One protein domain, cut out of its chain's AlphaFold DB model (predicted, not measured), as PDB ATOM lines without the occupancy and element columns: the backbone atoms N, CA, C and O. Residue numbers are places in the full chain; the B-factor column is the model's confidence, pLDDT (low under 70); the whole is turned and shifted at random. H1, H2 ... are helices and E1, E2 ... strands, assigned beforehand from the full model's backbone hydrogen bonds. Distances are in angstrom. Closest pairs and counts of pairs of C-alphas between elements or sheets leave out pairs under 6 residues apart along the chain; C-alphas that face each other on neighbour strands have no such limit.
ATOM      1  N   ASP A  37      -6.374 -26.439  32.300       89.31
ATOM      2  CA  ASP A  37      -7.327 -27.572  32.331       89.31
ATOM      3  C   ASP A  37      -8.752 -27.048  32.569       89.31
ATOM      4  O   ASP A  37      -9.718 -27.482  31.939       89.31
ATOM      5  N   PHE A  38      -8.863 -26.072  33.476       90.81
ATOM      6  CA  PHE A  38     -10.110 -25.405  33.838       90.81
ATOM      7  C   PHE A  38      -9.919 -23.892  33.925       90.81
ATOM      8  O   PHE A  38      -8.827 -23.419  34.268       90.81
ATOM      9  N   LYS A  39     -10.971 -23.125  33.645       91.62
ATOM     10  CA  LYS A  39     -11.025 -21.676  33.880       91.62
ATOM     11  C   LYS A  39     -12.267 -21.305  34.688       91.62
ATOM     12  O   LYS A  39     -13.282 -21.993  34.604       91.62
ATOM     13  N   TYR A  40     -12.181 -20.239  35.473       89.62
ATOM     14  CA  TYR A  40     -13.309 -19.703  36.237       89.62
ATOM     15  C   TYR A  40     -13.155 -18.195  36.471       89.62
ATOM     16  O   TYR A  40     -12.112 -17.617  36.181       89.62
ATOM     17  N   THR A  41     -14.195 -17.568  37.007       88.12
ATOM     18  CA  THR A  41     -14.265 -16.145  37.374       88.12
ATOM     19  C   THR A  41     -14.796 -15.988  38.800       88.12
ATOM     20  O   THR A  41     -15.333 -16.937  39.382       88.12
ATOM     21  N   THR A  42     -14.646 -14.799  39.381       85.25
ATOM     22  CA  THR A  42     -15.096 -14.482  40.749       85.25
ATOM     23  C   THR A  42     -15.792 -13.127  40.798       85.25
ATOM     24  O   THR A  42     -15.394 -12.231  40.061       85.25
ATOM     25  N   ASP A  43     -16.764 -12.937  41.695       81.38
ATOM     26  CA  ASP A  43     -17.492 -11.660  41.868       81.38
ATOM     27  C   ASP A  43     -17.028 -10.892  43.124       81.38
ATOM     28  O   ASP A  43     -17.830 -10.365  43.897       81.38
ATOM     29  N   VAL A  44     -15.713 -10.853  43.370       79.19
ATOM     30  CA  VAL A  44     -15.133 -10.152  44.527       79.19
ATOM     31  C   VAL A  44     -15.117  -8.642  44.271       79.19
ATOM     32  O   VAL A  44     -14.391  -8.167  43.407       79.19
ATOM     33  N   LYS A  45     -15.903  -7.875  45.040       70.62
ATOM     34  CA  LYS A  45     -16.126  -6.427  44.810       70.62
ATOM     35  C   LYS A  45     -15.331  -5.478  45.710       70.62
ATOM     36  O   LYS A  45     -15.437  -4.271  45.536       70.62
ATOM     37  N   SER A  46     -14.592  -5.980  46.705       76.69
ATOM     38  CA  SER A  46     -13.817  -5.124  47.619       76.69
ATOM     39  C   SER A  46     -12.336  -5.485  47.629       76.69
ATOM     40  O   SER A  46     -11.986  -6.666  47.643       76.69
ATOM     41  N   GLU A  47     -11.460  -4.477  47.692       74.44
ATOM     42  CA  GLU A  47     -10.003  -4.676  47.750       74.44
ATOM     43  C   GLU A  47      -9.571  -5.543  48.941       74.44
ATOM     44  O   GLU A  47      -8.667  -6.372  48.830       74.44
ATOM     45  N   LYS A  48     -10.234  -5.385  50.094       79.81
ATOM     46  CA  LYS A  48      -9.940  -6.175  51.296       79.81
ATOM     47  C   LYS A  48     -10.263  -7.655  51.079       79.81
ATOM     48  O   LYS A  48      -9.441  -8.506  51.408       79.81
ATOM     49  N   LEU A  49     -11.429  -7.945  50.498       81.69
ATOM     50  CA  LEU A  49     -11.856  -9.312  50.202       81.69
ATOM     51  C   LEU A  49     -11.016  -9.929  49.075       81.69
ATOM     52  O   LEU A  49     -10.757 -11.126  49.098       81.69
ATOM     53  N   ASN A  50     -10.529  -9.110  48.138       80.81
ATOM     54  CA  ASN A  50      -9.600  -9.531  47.095       80.81
ATOM     55  C   ASN A  50      -8.268 -10.017  47.688       80.81
ATOM     56  O   ASN A  50      -7.840 -11.139  47.430       80.81
ATOM     57  N   ARG A  51      -7.647  -9.228  48.576       81.06
ATOM     58  CA  ARG A  51      -6.408  -9.649  49.259       81.06
ATOM     59  C   ARG A  51      -6.595 -10.936  50.058       81.06
ATOM     60  O   ARG A  51      -5.718 -11.796  50.040       81.06
ATOM     61  N   GLU A  52      -7.732 -11.071  50.735       85.75
ATOM     62  CA  GLU A  52      -8.080 -12.284  51.475       85.75
ATOM     63  C   GLU A  52      -8.256 -13.485  50.535       85.75
ATOM     64  O   GLU A  52      -7.735 -14.560  50.809       85.75
ATOM     65  N   TYR A  53      -8.916 -13.290  49.389       86.69
ATOM     66  CA  TYR A  53      -9.086 -14.328  48.375       86.69
ATOM     67  C   TYR A  53      -7.754 -14.814  47.807       86.69
ATOM     68  O   TYR A  53      -7.536 -16.014  47.689       86.69
ATOM     69  N   ILE A  54      -6.838 -13.896  47.494       84.62
ATOM     70  CA  ILE A  54      -5.506 -14.238  46.991       84.62
ATOM     71  C   ILE A  54      -4.702 -15.051  48.019       84.62
ATOM     72  O   ILE A  54      -4.010 -16.004  47.649       84.62
ATOM     73  N   GLN A  55      -4.804 -14.716  49.308       85.06
ATOM     74  CA  GLN A  55      -4.161 -15.483  50.383       85.06
ATOM     75  C   GLN A  55      -4.777 -16.879  50.538       85.06
ATOM     76  O   GLN A  55      -4.044 -17.868  50.612       85.06
ATOM     77  N   ASP A  56      -6.109 -16.969  50.528       87.88
ATOM     78  CA  ASP A  56      -6.819 -18.248  50.575       87.88
ATOM     79  C   ASP A  56      -6.509 -19.100  49.336       87.88
ATOM     80  O   ASP A  56      -6.297 -20.304  49.460       87.88
ATOM     81  N   LEU A  57      -6.367 -18.496  48.153       87.38
ATOM     82  CA  LEU A  57      -5.949 -19.189  46.936       87.38
ATOM     83  C   LEU A  57      -4.540 -19.770  47.038       87.38
ATOM     84  O   LEU A  57      -4.339 -20.911  46.623       87.38
ATOM     85  N   ASP A  58      -3.563 -19.044  47.588       84.62
ATOM     86  CA  ASP A  58      -2.214 -19.595  47.780       84.62
ATOM     87  C   ASP A  58      -2.248 -20.814  48.715       84.62
ATOM     88  O   ASP A  58      -1.667 -21.855  48.390       84.62
ATOM     89  N   ARG A  59      -3.008 -20.740  49.817       88.12
ATOM     90  CA  ARG A  59      -3.204 -21.862  50.749       88.12
ATOM     91  C   ARG A  59      -3.887 -23.058  50.075       88.12
ATOM     92  O   ARG A  59      -3.339 -24.161  50.079       88.12
ATOM     93  N   LEU A  60      -5.038 -22.839  49.444       88.25
ATOM     94  CA  LEU A  60      -5.832 -23.887  48.794       88.25
ATOM     95  C   LEU A  60      -5.106 -24.505  47.597       88.25
ATOM     96  O   LEU A  60      -5.225 -25.705  47.355       88.25
ATOM     97  N   SER A  61      -4.298 -23.720  46.878       86.88
ATOM     98  CA  SER A  61      -3.471 -24.230  45.782       86.88
ATOM     99  C   SER A  61      -2.482 -25.295  46.263       86.88
ATOM    100  O   SER A  61      -2.289 -26.307  45.588       86.88
ATOM    101  N   LYS A  62      -1.916 -25.121  47.465       86.94
ATOM    102  CA  LYS A  62      -0.988 -26.071  48.090       86.94
ATOM    103  C   LYS A  62      -1.720 -27.295  48.635       86.94
ATOM    104  O   LYS A  62      -1.299 -28.416  48.365       86.94
ATOM    105  N   GLU A  63      -2.832 -27.097  49.345       89.81
ATOM    106  CA  GLU A  63      -3.626 -28.189  49.934       89.81
ATOM    107  C   GLU A  63      -4.243 -29.115  48.875       89.81
ATOM    108  O   GLU A  63      -4.289 -30.333  49.049       89.81
ATOM    109  N   LEU A  64      -4.700 -28.546  47.757       88.81
ATOM    110  CA  LEU A  64      -5.380 -29.274  46.682       88.81
ATOM    111  C   LEU A  64      -4.451 -29.647  45.516       88.81
ATOM    112  O   LEU A  64      -4.911 -30.272  44.553       88.81
ATOM    113  N   ASN A  65      -3.164 -29.286  45.610       88.00
ATOM    114  CA  ASN A  65      -2.142 -29.456  44.572       88.00
ATOM    115  C   ASN A  65      -2.586 -28.893  43.205       88.00
ATOM    116  O   ASN A  65      -2.464 -29.543  42.161       88.00
ATOM    117  N   LEU A  66      -3.156 -27.688  43.228       89.06
ATOM    118  CA  LEU A  66      -3.640 -26.963  42.056       89.06
ATOM    119  C   LEU A  66      -2.611 -25.921  41.629       89.06
ATOM    120  O   LEU A  66      -2.100 -25.172  42.457       89.06
ATOM    121  N   LYS A  67      -2.349 -25.813  40.323       90.38
ATOM    122  CA  LYS A  67      -1.524 -24.721  39.787       90.38
ATOM    123  C   LYS A  67      -2.441 -23.651  39.224       90.38
ATOM    124  O   LYS A  67      -3.046 -23.865  38.178       90.38
ATOM    125  N   ILE A  68      -2.543 -22.535  39.934       88.81
ATOM    126  CA  ILE A  68      -3.437 -21.426  39.598       88.81
ATOM    127  C   ILE A  68      -2.602 -20.252  39.095       88.81
ATOM    128  O   ILE A  68      -1.519 -19.986  39.623       88.81
ATOM    129  N   TYR A  69      -3.098 -19.570  38.072       89.50
ATOM    130  CA  TYR A  69      -2.507 -18.355  37.526       89.50
ATOM    131  C   TYR A  69      -3.600 -17.435  36.995       89.50
ATOM    132  O   TYR A  69      -4.668 -17.881  36.573       89.50
ATOM    133  N   VAL A  70      -3.309 -16.142  37.021       89.00
ATOM    134  CA  VAL A  70      -4.150 -15.099  36.433       89.00
ATOM    135  C   VAL A  70      -3.338 -14.443  35.338       89.00
ATOM    136  O   VAL A  70      -2.160 -14.138  35.538       89.00
ATOM    137  N   VAL A  71      -3.950 -14.248  34.177       87.44
ATOM    138  CA  VAL A  71      -3.308 -13.554  33.063       87.44
ATOM    139  C   VAL A  71      -4.062 -12.267  32.802       87.44
ATOM    140  O   VAL A  71      -5.242 -12.298  32.472       87.44
ATOM    141  N   SER A  72      -3.356 -11.147  32.904       85.38
ATOM    142  CA  SER A  72      -3.857  -9.849  32.470       85.38
ATOM    143  C   SER A  72      -3.204  -9.481  31.139       85.38
ATOM    144  O   SER A  72      -1.979  -9.560  30.997       85.38
ATOM    145  N   SER A  73      -4.024  -9.120  30.154       84.19
ATOM    146  CA  SER A  73      -3.582  -8.722  28.818       84.19
ATOM    147  C   SER A  73      -3.724  -7.215  28.654       84.19
ATOM    148  O   SER A  73      -4.783  -6.650  28.920       84.19
ATOM    149  N   THR A  74      -2.664  -6.555  28.202       82.94
ATOM    150  CA  THR A  74      -2.690  -5.145  27.811       82.94
ATOM    151  C   THR A  74      -2.312  -5.039  26.343       82.94
ATOM    152  O   THR A  74      -1.194  -5.388  25.954       82.94
ATOM    153  N   VAL A  75      -3.256  -4.585  25.519       82.25
ATOM    154  CA  VAL A  75      -3.016  -4.305  24.101       82.25
ATOM    155  C   VAL A  75      -2.331  -2.946  24.011       82.25
ATOM    156  O   VAL A  75      -2.921  -1.926  24.350       82.25
ATOM    157  N   ASN A  76      -1.066  -2.939  23.592       77.94
ATOM    158  CA  ASN A  76      -0.260  -1.719  23.499       77.94
ATOM    159  C   ASN A  76      -0.385  -1.062  22.115       77.94
ATOM    160  O   ASN A  76      -0.229   0.148  21.986       77.94
ATOM    161  N   SER A  77      -0.603  -1.865  21.070       76.50
ATOM    162  CA  SER A  77      -0.850  -1.422  19.694       76.50
ATOM    163  C   SER A  77      -1.482  -2.557  18.883       76.50
ATOM    164  O   SER A  77      -1.625  -3.666  19.397       76.50
ATOM    165  N   SER A  78      -1.806  -2.311  17.607       73.06
ATOM    166  CA  SER A  78      -2.407  -3.306  16.702       73.06
ATOM    167  C   SER A  78      -1.675  -4.656  16.685       73.06
ATOM    168  O   SER A  78      -2.326  -5.695  16.704       73.06
ATOM    169  N   ASN A  79      -0.337  -4.650  16.737       77.44
ATOM    170  CA  ASN A  79       0.490  -5.867  16.717       77.44
ATOM    171  C   ASN A  79       1.370  -6.013  17.977       77.44
ATOM    172  O   ASN A  79       2.406  -6.682  17.941       77.44
ATOM    173  N   SER A  80       1.013  -5.375  19.098       83.94
ATOM    174  CA  SER A  80       1.775  -5.482  20.348       83.94
ATOM    175  C   SER A  80       0.881  -5.742  21.548       83.94
ATOM    176  O   SER A  80      -0.010  -4.950  21.845       83.94
ATOM    177  N   ALA A  81       1.211  -6.777  22.318       84.94
ATOM    178  CA  ALA A  81       0.519  -7.099  23.562       84.94
ATOM    179  C   ALA A  81       1.503  -7.402  24.697       84.94
ATOM    180  O   ALA A  81       2.592  -7.940  24.476       84.94
ATOM    181  N   THR A  82       1.101  -7.052  25.915       88.06
ATOM    182  CA  THR A  82       1.791  -7.415  27.153       88.06
ATOM    183  C   THR A  82       0.921  -8.386  27.931       88.06
ATOM    184  O   THR A  82      -0.214  -8.060  28.270       88.06
ATOM    185  N   TYR A  83       1.463  -9.558  28.241       88.38
ATOM    186  CA  TYR A  83       0.834 -10.537  29.114       88.38
ATOM    187  C   TYR A  83       1.526 -10.502  30.473       88.38
ATOM    188  O   TYR A  83       2.689 -10.896  30.618       88.38
ATOM    189  N   THR A  84       0.796 -10.029  31.478       89.06
ATOM    190  CA  THR A  84       1.229 -10.092  32.871       89.06
ATOM    191  C   THR A  84       0.642 -11.341  33.503       89.06
ATOM    192  O   THR A  84      -0.575 -11.468  33.631       89.06
ATOM    193  N   ILE A  85       1.510 -12.275  33.873       88.31
ATOM    194  CA  ILE A  85       1.136 -13.553  34.468       88.31
ATOM    195  C   ILE A  85       1.402 -13.472  35.963       88.31
ATOM    196  O   ILE A  85       2.553 -13.370  36.401       88.31
ATOM    197  N   TYR A  86       0.335 -13.564  36.742       88.06
ATOM    198  CA  TYR A  86       0.399 -13.651  38.189       88.06
ATOM    199  C   TYR A  86       0.371 -15.119  38.608       88.06
ATOM    200  O   TYR A  86      -0.491 -15.884  38.170       88.06
ATOM    201  N   SER A  87       1.334 -15.532  39.431       85.00
ATOM    202  CA  SER A  87       1.411 -16.906  39.942       85.00
ATOM    203  C   SER A  87       2.081 -16.963  41.313       85.00
ATOM    204  O   SER A  87       2.810 -16.046  41.698       85.00
ATOM    205  N   THR A  88       1.884 -18.066  42.034       78.06
ATOM    206  CA  THR A  88       2.672 -18.385  43.233       78.06
ATOM    207  C   THR A  88       4.094 -18.804  42.841       78.06
ATOM    208  O   THR A  88       4.310 -19.420  41.791       78.06
ATOM    209  N   GLU A  89       5.093 -18.510  43.684       69.56
ATOM    210  CA  GLU A  89       6.507 -18.778  43.359       69.56
ATOM    211  C   GLU A  89       6.786 -20.251  43.012       69.56
ATOM    212  O   GLU A  89       7.565 -20.541  42.100       69.56
ATOM    213  N   GLY A  90       6.084 -21.187  43.663       70.00
ATOM    214  CA  GLY A  90       6.202 -22.624  43.393       70.00
ATOM    215  C   GLY A  90       5.712 -23.049  42.002       70.00
ATOM    216  O   GLY A  90       6.180 -24.051  41.461       70.00
ATOM    217  N   HIS A  91       4.806 -22.285  41.382       80.62
ATOM    218  CA  HIS A  91       4.180 -22.623  40.097       80.62
ATOM    219  C   HIS A  91       4.723 -21.811  38.915       80.62
ATOM    220  O   HIS A  91       4.597 -22.241  37.763       80.62
ATOM    221  N   LYS A  92       5.428 -20.706  39.183       82.00
ATOM    222  CA  LYS A  92       6.096 -19.865  38.177       82.00
ATOM    223  C   LYS A  92       6.975 -20.671  37.216       82.00
ATOM    224  O   LYS A  92       6.890 -20.523  35.998       82.00
ATOM    225  N   ASN A  93       7.792 -21.581  37.752       82.88
ATOM    226  CA  ASN A  93       8.710 -22.404  36.956       82.88
ATOM    227  C   ASN A  93       7.993 -23.416  36.055       82.88
ATOM    228  O   ASN A  93       8.484 -23.720  34.967       82.88
ATOM    229  N   TYR A  94       6.840 -23.932  36.487       84.62
ATOM    230  CA  TYR A  94       6.015 -24.805  35.655       84.62
ATOM    231  C   TYR A  94       5.509 -24.044  34.428       84.62
ATOM    232  O   TYR A  94       5.682 -24.506  33.299       84.62
ATOM    233  N   PHE A  95       4.969 -22.841  34.641       83.50
ATOM    234  CA  PHE A  95       4.438 -22.024  33.554       83.50
ATOM    235  C   PHE A  95       5.536 -21.567  32.589       83.50
ATOM    236  O   PHE A  95       5.420 -21.761  31.383       83.50
ATOM    237  N   LYS A  96       6.661 -21.071  33.118       85.50
ATOM    238  CA  LYS A  96       7.850 -20.706  32.333       85.50
ATOM    239  C   LYS A  96       8.315 -21.813  31.389       85.50
ATOM    240  O   LYS A  96       8.530 -21.560  30.205       85.50
ATOM    241  N   LYS A  97       8.432 -23.051  31.888       85.38
ATOM    242  CA  LYS A  97       8.807 -24.209  31.059       85.38
ATOM    243  C   LYS A  97       7.790 -24.462  29.951       85.38
ATOM    244  O   LYS A  97       8.191 -24.751  28.830       85.38
ATOM    245  N   ARG A  98       6.498 -24.323  30.252       85.31
ATOM    246  CA  ARG A  98       5.416 -24.540  29.291       85.31
ATOM    247  C   ARG A  98       5.435 -23.535  28.144       85.31
ATOM    248  O   ARG A  98       5.280 -23.944  27.005       85.31
ATOM    249  N   ILE A  99       5.675 -22.257  28.423       84.88
ATOM    250  CA  ILE A  99       5.753 -21.217  27.382       84.88
ATOM    251  C   ILE A  99       7.172 -21.015  26.813       84.88
ATOM    252  O   ILE A  99       7.405 -20.107  26.018       84.88
ATOM    253  N   LEU A 100       8.133 -21.872  27.184       81.62
ATOM    254  CA  LEU A 100       9.539 -21.826  26.745       81.62
ATOM    255  C   LEU A 100      10.268 -20.515  27.109       81.62
ATOM    256  O   LEU A 100      11.152 -20.039  26.383       81.62
ATOM    257  N   VAL A 101       9.930 -19.942  28.265       82.19
ATOM    258  CA  VAL A 101      10.512 -18.704  28.800       82.19
ATOM    259  C   VAL A 101      11.443 -19.018  29.973       82.19
ATOM    260  O   VAL A 101      11.154 -19.885  30.792       82.19
ATOM    261  N   LYS A 102      12.589 -18.332  30.054       76.94
ATOM    262  CA  LYS A 102      13.565 -18.512  31.148       76.94
ATOM    263  C   LYS A 102      13.481 -17.389  32.185       76.94
ATOM    264  O   LYS A 102      13.472 -17.649  33.391       76.94
ATOM    265  N   ASN A 103      13.367 -16.152  31.713       81.12
ATOM    266  CA  ASN A 103      13.423 -14.957  32.548       81.12
ATOM    267  C   ASN A 103      12.029 -14.543  33.036       81.12
ATOM    268  O   ASN A 103      11.015 -14.976  32.497       81.12
ATOM    269  N   ASP A 104      11.983 -13.725  34.085       79.06
ATOM    270  CA  ASP A 104      10.729 -13.166  34.618       79.06
ATOM    271  C   ASP A 104      10.143 -12.079  33.728       79.06
ATOM    272  O   ASP A 104       8.939 -11.852  33.721       79.06
ATOM    273  N   HIS A 105      11.007 -11.446  32.947       86.75
ATOM    274  CA  HIS A 105      10.647 -10.501  31.917       86.75
ATOM    275  C   HIS A 105      11.242 -10.991  30.607       86.75
ATOM    276  O   HIS A 105      12.423 -11.346  30.537       86.75
ATOM    277  N   SER A 106      10.418 -11.124  29.577       84.50
ATOM    278  CA  SER A 106      10.876 -11.543  28.256       84.50
ATOM    279  C   SER A 106      10.089 -10.836  27.177       84.50
ATOM    280  O   SER A 106       8.869 -10.740  27.240       84.50
ATOM    281  N   ILE A 107      10.813 -10.351  26.179       85.44
ATOM    282  CA  ILE A 107      10.248  -9.681  25.021       85.44
ATOM    283  C   ILE A 107      10.506 -10.576  23.821       85.44
ATOM    284  O   ILE A 107      11.655 -10.885  23.520       85.44
ATOM    285  N   PHE A 108       9.436 -10.948  23.136       86.25
ATOM    286  CA  PHE A 108       9.470 -11.702  21.897       86.25
ATOM    287  C   PHE A 108       9.070 -10.790  20.750       86.25
ATOM    288  O   PHE A 108       8.162  -9.964  20.876       86.25
ATOM    289  N   LYS A 109       9.788 -10.920  19.641       84.50
ATOM    290  CA  LYS A 109       9.544 -10.167  18.418       84.50
ATOM    291  C   LYS A 109       9.344 -11.145  17.279       84.50
ATOM    292  O   LYS A 109       9.981 -12.197  17.247       84.50
ATOM    293  N   SER A 110       8.476 -10.770  16.361       83.94
ATOM    294  CA  SER A 110       8.262 -11.475  15.114       83.94
ATOM    295  C   SER A 110       7.908 -10.469  14.022       83.94
ATOM    296  O   SER A 110       7.528  -9.329  14.305       83.94
ATOM    297  N   LEU A 111       8.100 -10.875  12.766       79.94
ATOM    298  CA  LEU A 111       7.935  -9.981  11.624       79.94
ATOM    299  C   LEU A 111       6.453  -9.661  11.391       79.94
ATOM    300  O   LEU A 111       6.110  -8.507  11.149       79.94
ATOM    301  N   ILE A 112       5.592 -10.681  11.461       79.19
ATOM    302  CA  ILE A 112       4.174 -10.564  11.099       79.19
ATOM    303  C   ILE A 112       3.325 -10.276  12.340       79.19
ATOM    304  O   ILE A 112       2.578  -9.300  12.373       79.19
ATOM    305  N   SER A 113       3.471 -11.088  13.390       79.25
ATOM    306  CA  SER A 113       2.639 -11.023  14.603       79.25
ATOM    307  C   SER A 113       3.073  -9.933  15.598       79.25
ATOM    308  O   SER A 113       2.364  -9.653  16.571       79.25
ATOM    309  N   GLY A 114       4.221  -9.296  15.348       84.44
ATOM    310  CA  GLY A 114       4.724  -8.137  16.080       84.44
ATOM    311  C   GLY A 114       5.397  -8.479  17.410       84.44
ATOM    312  O   GLY A 114       6.238  -9.376  17.484       84.44
ATOM    313  N   LYS A 115       5.106  -7.708  18.464       88.06
ATOM    314  CA  LYS A 115       5.802  -7.796  19.761       88.06
ATOM    315  C   LYS A 115       4.905  -8.438  20.820       88.06
ATOM    316  O   LYS A 115       3.738  -8.074  20.961       88.06
ATOM    317  N   ARG A 116       5.462  -9.354  21.613       89.50
ATOM    318  CA  ARG A 116       4.837  -9.874  22.835       89.50
ATOM    319  C   ARG A 116       5.760  -9.691  24.017       89.50
ATOM    320  O   ARG A 116       6.932 -10.052  23.960       89.50
ATOM    321  N   GLU A 117       5.236  -9.126  25.087       90.69
ATOM    322  CA  GLU A 117       5.974  -8.918  26.323       90.69
ATOM    323  C   GLU A 117       5.366  -9.775  27.425       90.69
ATOM    324  O   GLU A 117       4.183  -9.666  27.720       90.69
ATOM    325  N   ILE A 118       6.170 -10.663  28.003       90.06
ATOM    326  CA  ILE A 118       5.770 -11.537  29.101       90.06
ATOM    327  C   ILE A 118       6.394 -11.013  30.385       90.06
ATOM    328  O   ILE A 118       7.620 -10.908  30.478       90.06
ATOM    329  N   ILE A 119       5.550 -10.730  31.374       89.81
ATOM    330  CA  ILE A 119       5.964 -10.266  32.698       89.81
ATOM    331  C   ILE A 119       5.384 -11.217  33.738       89.81
ATOM    332  O   ILE A 119       4.172 -11.386  33.827       89.81
ATOM    333  N   PHE A 120       6.240 -11.829  34.547       88.31
ATOM    334  CA  PHE A 120       5.817 -12.638  35.681       88.31
ATOM    335  C   PHE A 120       5.810 -11.811  36.962       88.31
ATOM    336  O   PHE A 120       6.846 -11.275  37.355       88.31
ATOM    337  N   LYS A 121       4.669 -11.793  37.649       88.19
ATOM    338  CA  LYS A 121       4.497 -11.147  38.953       88.19
ATOM    339  C   LYS A 121       3.984 -12.139  40.005       88.19
ATOM    340  O   LYS A 121       3.359 -13.145  39.649       88.19
ATOM    341  N   PRO A 122       4.266 -11.914  41.297       85.00
ATOM    342  CA  PRO A 122       3.641 -12.676  42.370       85.00
ATOM    343  C   PRO A 122       2.151 -12.326  42.480       85.00
ATOM    344  O   PRO A 122       1.732 -11.229  42.118       85.00
ATOM    345  N   PHE A 123       1.343 -13.238  43.022       82.69
ATOM    346  CA  PHE A 123      -0.082 -12.966  43.248       82.69
ATOM    347  C   PHE A 123      -0.356 -11.767  44.169       82.69
ATOM    348  O   PHE A 123      -1.395 -11.132  44.034       82.69
ATOM    349  N   SER A 124       0.578 -11.424  45.062       77.44
ATOM    350  CA  SER A 124       0.479 -10.249  45.939       77.44
ATOM    351  C   SER A 124       0.348  -8.922  45.190       77.44
ATOM    352  O   SER A 124      -0.138  -7.954  45.767       77.44
ATOM    353  N   ASP A 125       0.778  -8.878  43.929       82.19
ATOM    354  CA  ASP A 125       0.771  -7.664  43.112       82.19
ATOM    355  C   ASP A 125      -0.576  -7.435  42.407       82.19
ATOM    356  O   ASP A 125      -0.734  -6.439  41.702       82.19
ATOM    357  N   ILE A 126      -1.551  -8.338  42.580       78.00
ATOM    358  CA  ILE A 126      -2.924  -8.135  42.108       78.00
ATOM    359  C   ILE A 126      -3.606  -7.132  43.044       78.00
ATOM    360  O   ILE A 126      -4.020  -7.474  44.151       78.00
ATOM    361  N   THR A 127      -3.728  -5.881  42.605       66.94
ATOM    362  CA  THR A 127      -4.434  -4.829  43.352       66.94
ATOM    363  C   THR A 127      -5.953  -4.959  43.238       66.94
ATOM    364  O   THR A 127      -6.658  -4.810  44.234       66.94
ATOM    365  N   GLU A 128      -6.463  -5.323  42.060       67.38
ATOM    366  CA  GLU A 128      -7.895  -5.457  41.786       67.38
ATOM    367  C   GLU A 128      -8.126  -6.611  40.800       67.38
ATOM    368  O   GLU A 128      -7.459  -6.669  39.769       67.38
ATOM    369  N   ILE A 129      -9.029  -7.544  41.131       67.25
ATOM    370  CA  ILE A 129      -9.513  -8.562  40.189       67.25
ATOM    371  C   ILE A 129     -10.638  -7.915  39.398       67.25
ATOM    372  O   ILE A 129     -11.674  -7.564  39.969       67.25
ATOM    373  N   LYS A 130     -10.469  -7.765  38.085       65.88
ATOM    374  CA  LYS A 130     -11.567  -7.258  37.253       65.88
ATOM    375  C   LYS A 130     -12.661  -8.319  37.149       65.88
ATOM    376  O   LYS A 130     -12.381  -9.513  37.099       65.88
ATOM    377  N   LYS A 131     -13.918  -7.881  37.041       56.47
ATOM    378  CA  LYS A 131     -15.116  -8.748  37.008       56.47
ATOM    379  C   LYS A 131     -15.111  -9.808  35.884       56.47
ATOM    380  O   LYS A 131     -15.881 -10.762  35.936       56.47
ATOM    381  N   GLU A 132     -14.228  -9.660  34.899       61.91
ATOM    382  CA  GLU A 132     -14.082 -10.542  33.732       61.91
ATOM    383  C   GLU A 132     -12.692 -11.196  33.632       61.91
ATOM    384  O   GLU A 132     -12.361 -11.813  32.620       61.91
ATOM    385  N   GLU A 133     -11.854 -11.090  34.667       76.19
ATOM    386  CA  GLU A 133     -10.562 -11.775  34.676       76.19
ATOM    387  C   GLU A 133     -10.737 -13.266  34.977       76.19
ATOM    388  O   GLU A 133     -11.265 -13.676  36.016       76.19
ATOM    389  N   TYR A 134     -10.269 -14.091  34.042       86.06
ATOM    390  CA  TYR A 134     -10.259 -15.534  34.206       86.06
ATOM    391  C   TYR A 134      -9.089 -15.979  35.082       86.06
ATOM    392  O   TYR A 134      -7.922 -15.652  34.844       86.06
ATOM    393  N   PHE A 135      -9.417 -16.819  36.056       88.25
ATOM    394  CA  PHE A 135      -8.470 -17.644  36.780       88.25
ATOM    395  C   PHE A 135      -8.299 -18.955  36.036       88.25
ATOM    396  O   PHE A 135      -9.263 -19.671  35.756       88.25
ATOM    397  N   TYR A 136      -7.054 -19.285  35.750       90.44
ATOM    398  CA  TYR A 136      -6.692 -20.475  35.015       90.44
ATOM    399  C   TYR A 136      -6.081 -21.508  35.959       90.44
ATOM    400  O   TYR A 136      -5.205 -21.190  36.767       90.44
ATOM    401  N   VAL A 137      -6.536 -22.757  35.855       90.94
ATOM    402  CA  VAL A 137      -6.183 -23.826  36.793       90.94
ATOM    403  C   VAL A 137      -5.705 -25.072  36.061       90.94
ATOM    404  O   VAL A 137      -6.362 -25.546  35.134       90.94
ATOM    405  N   PHE A 138      -4.592 -25.638  36.530       89.94
ATOM    406  CA  PHE A 138      -4.183 -27.012  36.230       89.94
ATOM    407  C   PHE A 138      -4.417 -27.921  37.423       89.94
ATOM    408  O   PHE A 138      -3.965 -27.623  38.535       89.94
ATOM    409  N   GLY A 139      -5.056 -29.059  37.179       89.69
ATOM    410  CA  GLY A 139      -5.371 -30.024  38.220       89.69
ATOM    411  C   GLY A 139      -6.503 -30.968  37.844       89.69
ATOM    412  O   GLY A 139      -7.025 -30.962  36.735       89.69
ATOM    413  N   THR A 140      -6.898 -31.808  38.798       90.69
ATOM    414  CA  THR A 140      -8.000 -32.752  38.580       90.69
ATOM    415  C   THR A 140      -9.351 -32.076  38.785       90.69
ATOM    416  O   THR A 140      -9.494 -31.230  39.670       90.69
ATOM    417  N   LYS A 141     -10.380 -32.524  38.053       90.94
ATOM    418  CA  LYS A 141     -11.762 -32.046  38.223       90.94
ATOM    419  C   LYS A 141     -12.221 -32.086  39.686       90.94
ATOM    420  O   LYS A 141     -12.823 -31.138  40.168       90.94
ATOM    421  N   LYS A 142     -11.874 -33.152  40.420       92.00
ATOM    422  CA  LYS A 142     -12.214 -33.308  41.844       92.00
ATOM    423  C   LYS A 142     -11.585 -32.214  42.715       92.00
ATOM    424  O   LYS A 142     -12.261 -31.678  43.587       92.00
ATOM    425  N   SER A 143     -10.316 -31.881  42.477       91.94
ATOM    426  CA  SER A 143      -9.623 -30.811  43.206       91.94
ATOM    427  C   SER A 143     -10.219 -29.436  42.896       91.94
ATOM    428  O   SER A 143     -10.399 -28.639  43.810       91.94
ATOM    429  N   VAL A 144     -10.565 -29.162  41.635       91.06
ATOM    430  CA  VAL A 144     -11.135 -27.865  41.229       91.06
ATOM    431  C   VAL A 144     -12.576 -27.689  41.728       91.06
ATOM    432  O   VAL A 144     -12.941 -26.609  42.183       91.06
ATOM    433  N   GLU A 145     -13.389 -28.747  41.740       91.38
ATOM    434  CA  GLU A 145     -14.724 -28.700  42.359       91.38
ATOM    435  C   GLU A 145     -14.643 -28.509  43.879       91.38
ATOM    436  O   GLU A 145     -15.458 -27.791  44.458       91.38
ATOM    437  N   LYS A 146     -13.627 -29.089  44.537       91.50
ATOM    438  CA  LYS A 146     -13.376 -28.838  45.962       91.50
ATOM    439  C   LYS A 146     -12.957 -27.384  46.213       91.50
ATOM    440  O   LYS A 146     -13.502 -26.760  47.117       91.50
ATOM    441  N   LEU A 147     -12.088 -26.822  45.366       91.81
ATOM    442  CA  LEU A 147     -11.738 -25.396  45.400       91.81
ATOM    443  C   LEU A 147     -12.990 -24.514  45.289       91.81
ATOM    444  O   LEU A 147     -13.155 -23.583  46.075       91.81
ATOM    445  N   ARG A 148     -13.903 -24.835  44.363       91.12
ATOM    446  CA  ARG A 148     -15.181 -24.127  44.233       91.12
ATOM    447  C   ARG A 148     -16.021 -24.244  45.499       91.12
ATOM    448  O   ARG A 148     -16.512 -23.232  45.977       91.12
ATOM    449  N   SER A 149     -16.182 -25.447  46.047       90.38
ATOM    450  CA  SER A 149     -16.991 -25.663  47.252       90.38
ATOM    451  C   SER A 149     -16.502 -24.848  48.451       90.38
ATOM    452  O   SER A 149     -17.321 -24.442  49.262       90.38
ATOM    453  N   GLU A 150     -15.194 -24.616  48.569       89.81
ATOM    454  CA  GLU A 150     -14.612 -23.851  49.680       89.81
ATOM    455  C   GLU A 150     -14.631 -22.332  49.450       89.81
ATOM    456  O   GLU A 150     -14.496 -21.561  50.398       89.81
ATOM    457  N   THR A 151     -14.812 -21.880  48.205       88.25
ATOM    458  CA  THR A 151     -14.706 -20.456  47.837       88.25
ATOM    459  C   THR A 151     -16.014 -19.838  47.344       88.25
ATOM    460  O   THR A 151     -16.132 -18.614  47.330       88.25
ATOM    461  N   ILE A 152     -17.014 -20.641  46.966       87.88
ATOM    462  CA  ILE A 152     -18.267 -20.156  46.377       87.88
ATOM    463  C   ILE A 152     -19.055 -19.246  47.322       87.88
ATOM    464  O   ILE A 152     -19.468 -18.170  46.901       87.88
ATOM    465  N   ASP A 153     -19.186 -19.623  48.594       85.38
ATOM    466  CA  ASP A 153     -20.012 -18.887  49.559       85.38
ATOM    467  C   ASP A 153     -19.404 -17.526  49.935       85.38
ATOM    468  O   ASP A 153     -20.126 -16.572  50.214       85.38
ATOM    469  N   LYS A 154     -18.068 -17.427  49.929       86.06
ATOM    470  CA  LYS A 154     -17.326 -16.238  50.376       86.06
ATOM    471  C   LYS A 154     -16.900 -15.319  49.226       86.06
ATOM    472  O   LYS A 154     -16.862 -14.105  49.405       86.06
ATOM    473  N   TYR A 155     -16.587 -15.883  48.059       85.56
ATOM    474  CA  TYR A 155     -15.965 -15.167  46.935       85.56
ATOM    475  C   TYR A 155     -16.751 -15.259  45.622       85.56
ATOM    476  O   TYR A 155     -16.366 -14.637  44.630       85.56
ATOM    477  N   GLY A 156     -17.847 -16.025  45.584       84.31
ATOM    478  CA  GLY A 156     -18.702 -16.125  44.401       84.31
ATOM    479  C   GLY A 156     -18.009 -16.781  43.205       84.31
ATOM    480  O   GLY A 156     -18.182 -16.328  42.075       84.31
ATOM    481  N   MET A 157     -17.195 -17.816  43.439       87.75
ATOM    482  CA  MET A 157     -16.511 -18.547  42.368       87.75
ATOM    483  C   MET A 157     -17.519 -19.186  41.398       87.75
ATOM    484  O   MET A 157     -18.386 -19.973  41.795       87.75
ATOM    485  N   SER A 158     -17.375 -18.871  40.109       87.19
ATOM    486  CA  SER A 158     -18.203 -19.440  39.049       87.19
ATOM    487  C   SER A 158     -17.899 -20.925  38.822       87.19
ATOM    488  O   SER A 158     -16.938 -21.491  39.350       87.19
ATOM    489  N   LYS A 159     -18.774 -21.608  38.078       88.88
ATOM    490  CA  LYS A 159     -18.581 -23.025  37.758       88.88
ATOM    491  C   LYS A 159     -17.345 -23.178  36.852       88.88
ATOM    492  O   LYS A 159     -17.316 -22.528  35.814       88.88
ATOM    493  N   PRO A 160     -16.370 -24.041  37.198       89.06
ATOM    494  CA  PRO A 160     -15.218 -24.306  36.354       89.06
ATOM    495  C   PRO A 160     -15.644 -24.808  34.981       89.06
ATOM    496  O   PRO A 160     -16.386 -25.786  34.861       89.06
ATOM    497  N   GLU A 161     -15.136 -24.151  33.954       90.12
ATOM    498  CA  GLU A 161     -15.293 -24.567  32.570       90.12
ATOM    499  C   GLU A 161     -14.025 -25.280  32.126       90.12
ATOM    500  O   GLU A 161     -12.919 -24.840  32.448       90.12
ATOM    501  N   GLU A 162     -14.173 -26.379  31.388       89.50
ATOM    502  CA  GLU A 162     -13.028 -26.994  30.726       89.50
ATOM    503  C   GLU A 162     -12.448 -25.997  29.729       89.50
ATOM    504  O   GLU A 162     -13.163 -25.391  28.930       89.50
ATOM    505  N   ASN A 163     -11.137 -25.826  29.787       86.38
ATOM    506  CA  ASN A 163     -10.429 -24.955  28.877       86.38
ATOM    507  C   ASN A 163      -9.462 -25.831  28.102       86.38
ATOM    508  O   ASN A 163      -8.657 -26.534  28.692       86.38
ATOM    509  N   ARG A 164      -9.550 -25.859  26.779       78.12
ATOM    510  CA  ARG A 164      -8.555 -26.535  25.947       78.12
ATOM    511  C   ARG A 164      -8.313 -25.659  24.747       78.12
ATOM    512  O   ARG A 164      -9.248 -25.313  24.034       78.12
TER     513      ARG A 164
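AT A GLANCE: This is residues 37 to 164 of the 378 residues of an uncharacterized protein of Aeribacillus pallidus (UniProt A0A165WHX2). One twisted sheet of six strands makes the length of this domain: helices H1 and H3 stand side by side at one end, near E1 and E6, and the hairpins E2-E3 and E4-E5 reach away from them. H2 covers part of one face. The printed part has 128 residues, with three named helices and six named strands in the order E1 H1 E2 E3 H2 E4 E5 E6 H3, class mixed. The mixed sheet runs E1 E6 E2 E3 E5 E4; the whole is compact, radius of gyration of the C-alphas 15.2 A, with spans of 47 by 28 by 24 A.

HOW THE PARTS SIT: E3, residues 80 to 87, and E5, residues 115 to 122, are parallel neighbours, N 83 and O 117 being within hydrogen-bond range at 2.8 A. Antiparallel are the hairpin of E2, residues 67 to 77, with E3 (N 72 and O 84, 2.9 A), the hairpin of E4, residues 105 to 109, with E5 (N 108 and O 116, 2.8 A), E6, residues 135 to 138, with E2 (N 69 and O 136, 3.0 A), and E1, residues 38 to 40, with E6 (N 38 and O 137, 3.0 A). H2, residues 89 to 98, is on one face, making two layers, at a height of 7.7 A over the sheet; its closest C-alphas to E2 are those of His 91 and Lys 67, 6.1 A. H1, residues 47 to 63, and H3, residues 141 to 155, only graze the sheet. They only just touch, with 3 pairs of C-alphas within 8 A, the closest Leu 60 and Leu 147 at 7.0 A, at a shallow tilt of 25 degrees, opposite ways. E1, H1 and E2 form a split strand-helix-strand unit, two strands running the same way with E6 between them, its crossover right-handed. Every O i to N i+4 pair is within hydrogen-bond range in H1, but 4 of 6 in H2 and 9 of 11 in H3.

IN THESE COORDINATES: E2 is 30.8 A long, from C-alpha 67 at (-1.524, -24.721, 39.787). H1 measures 24.5 A and H3 19.5 A, ending at C-alpha 155 at (-15.965, -15.167, 46.935).

THE WHOLE: The farthest C-alphas, Leu 111 and Asp 153, are 48.0 A apart. The printed part has no cut; the link E5 to E6 is long, and pLDDT is under 70 at residues 89 and 127 to 132.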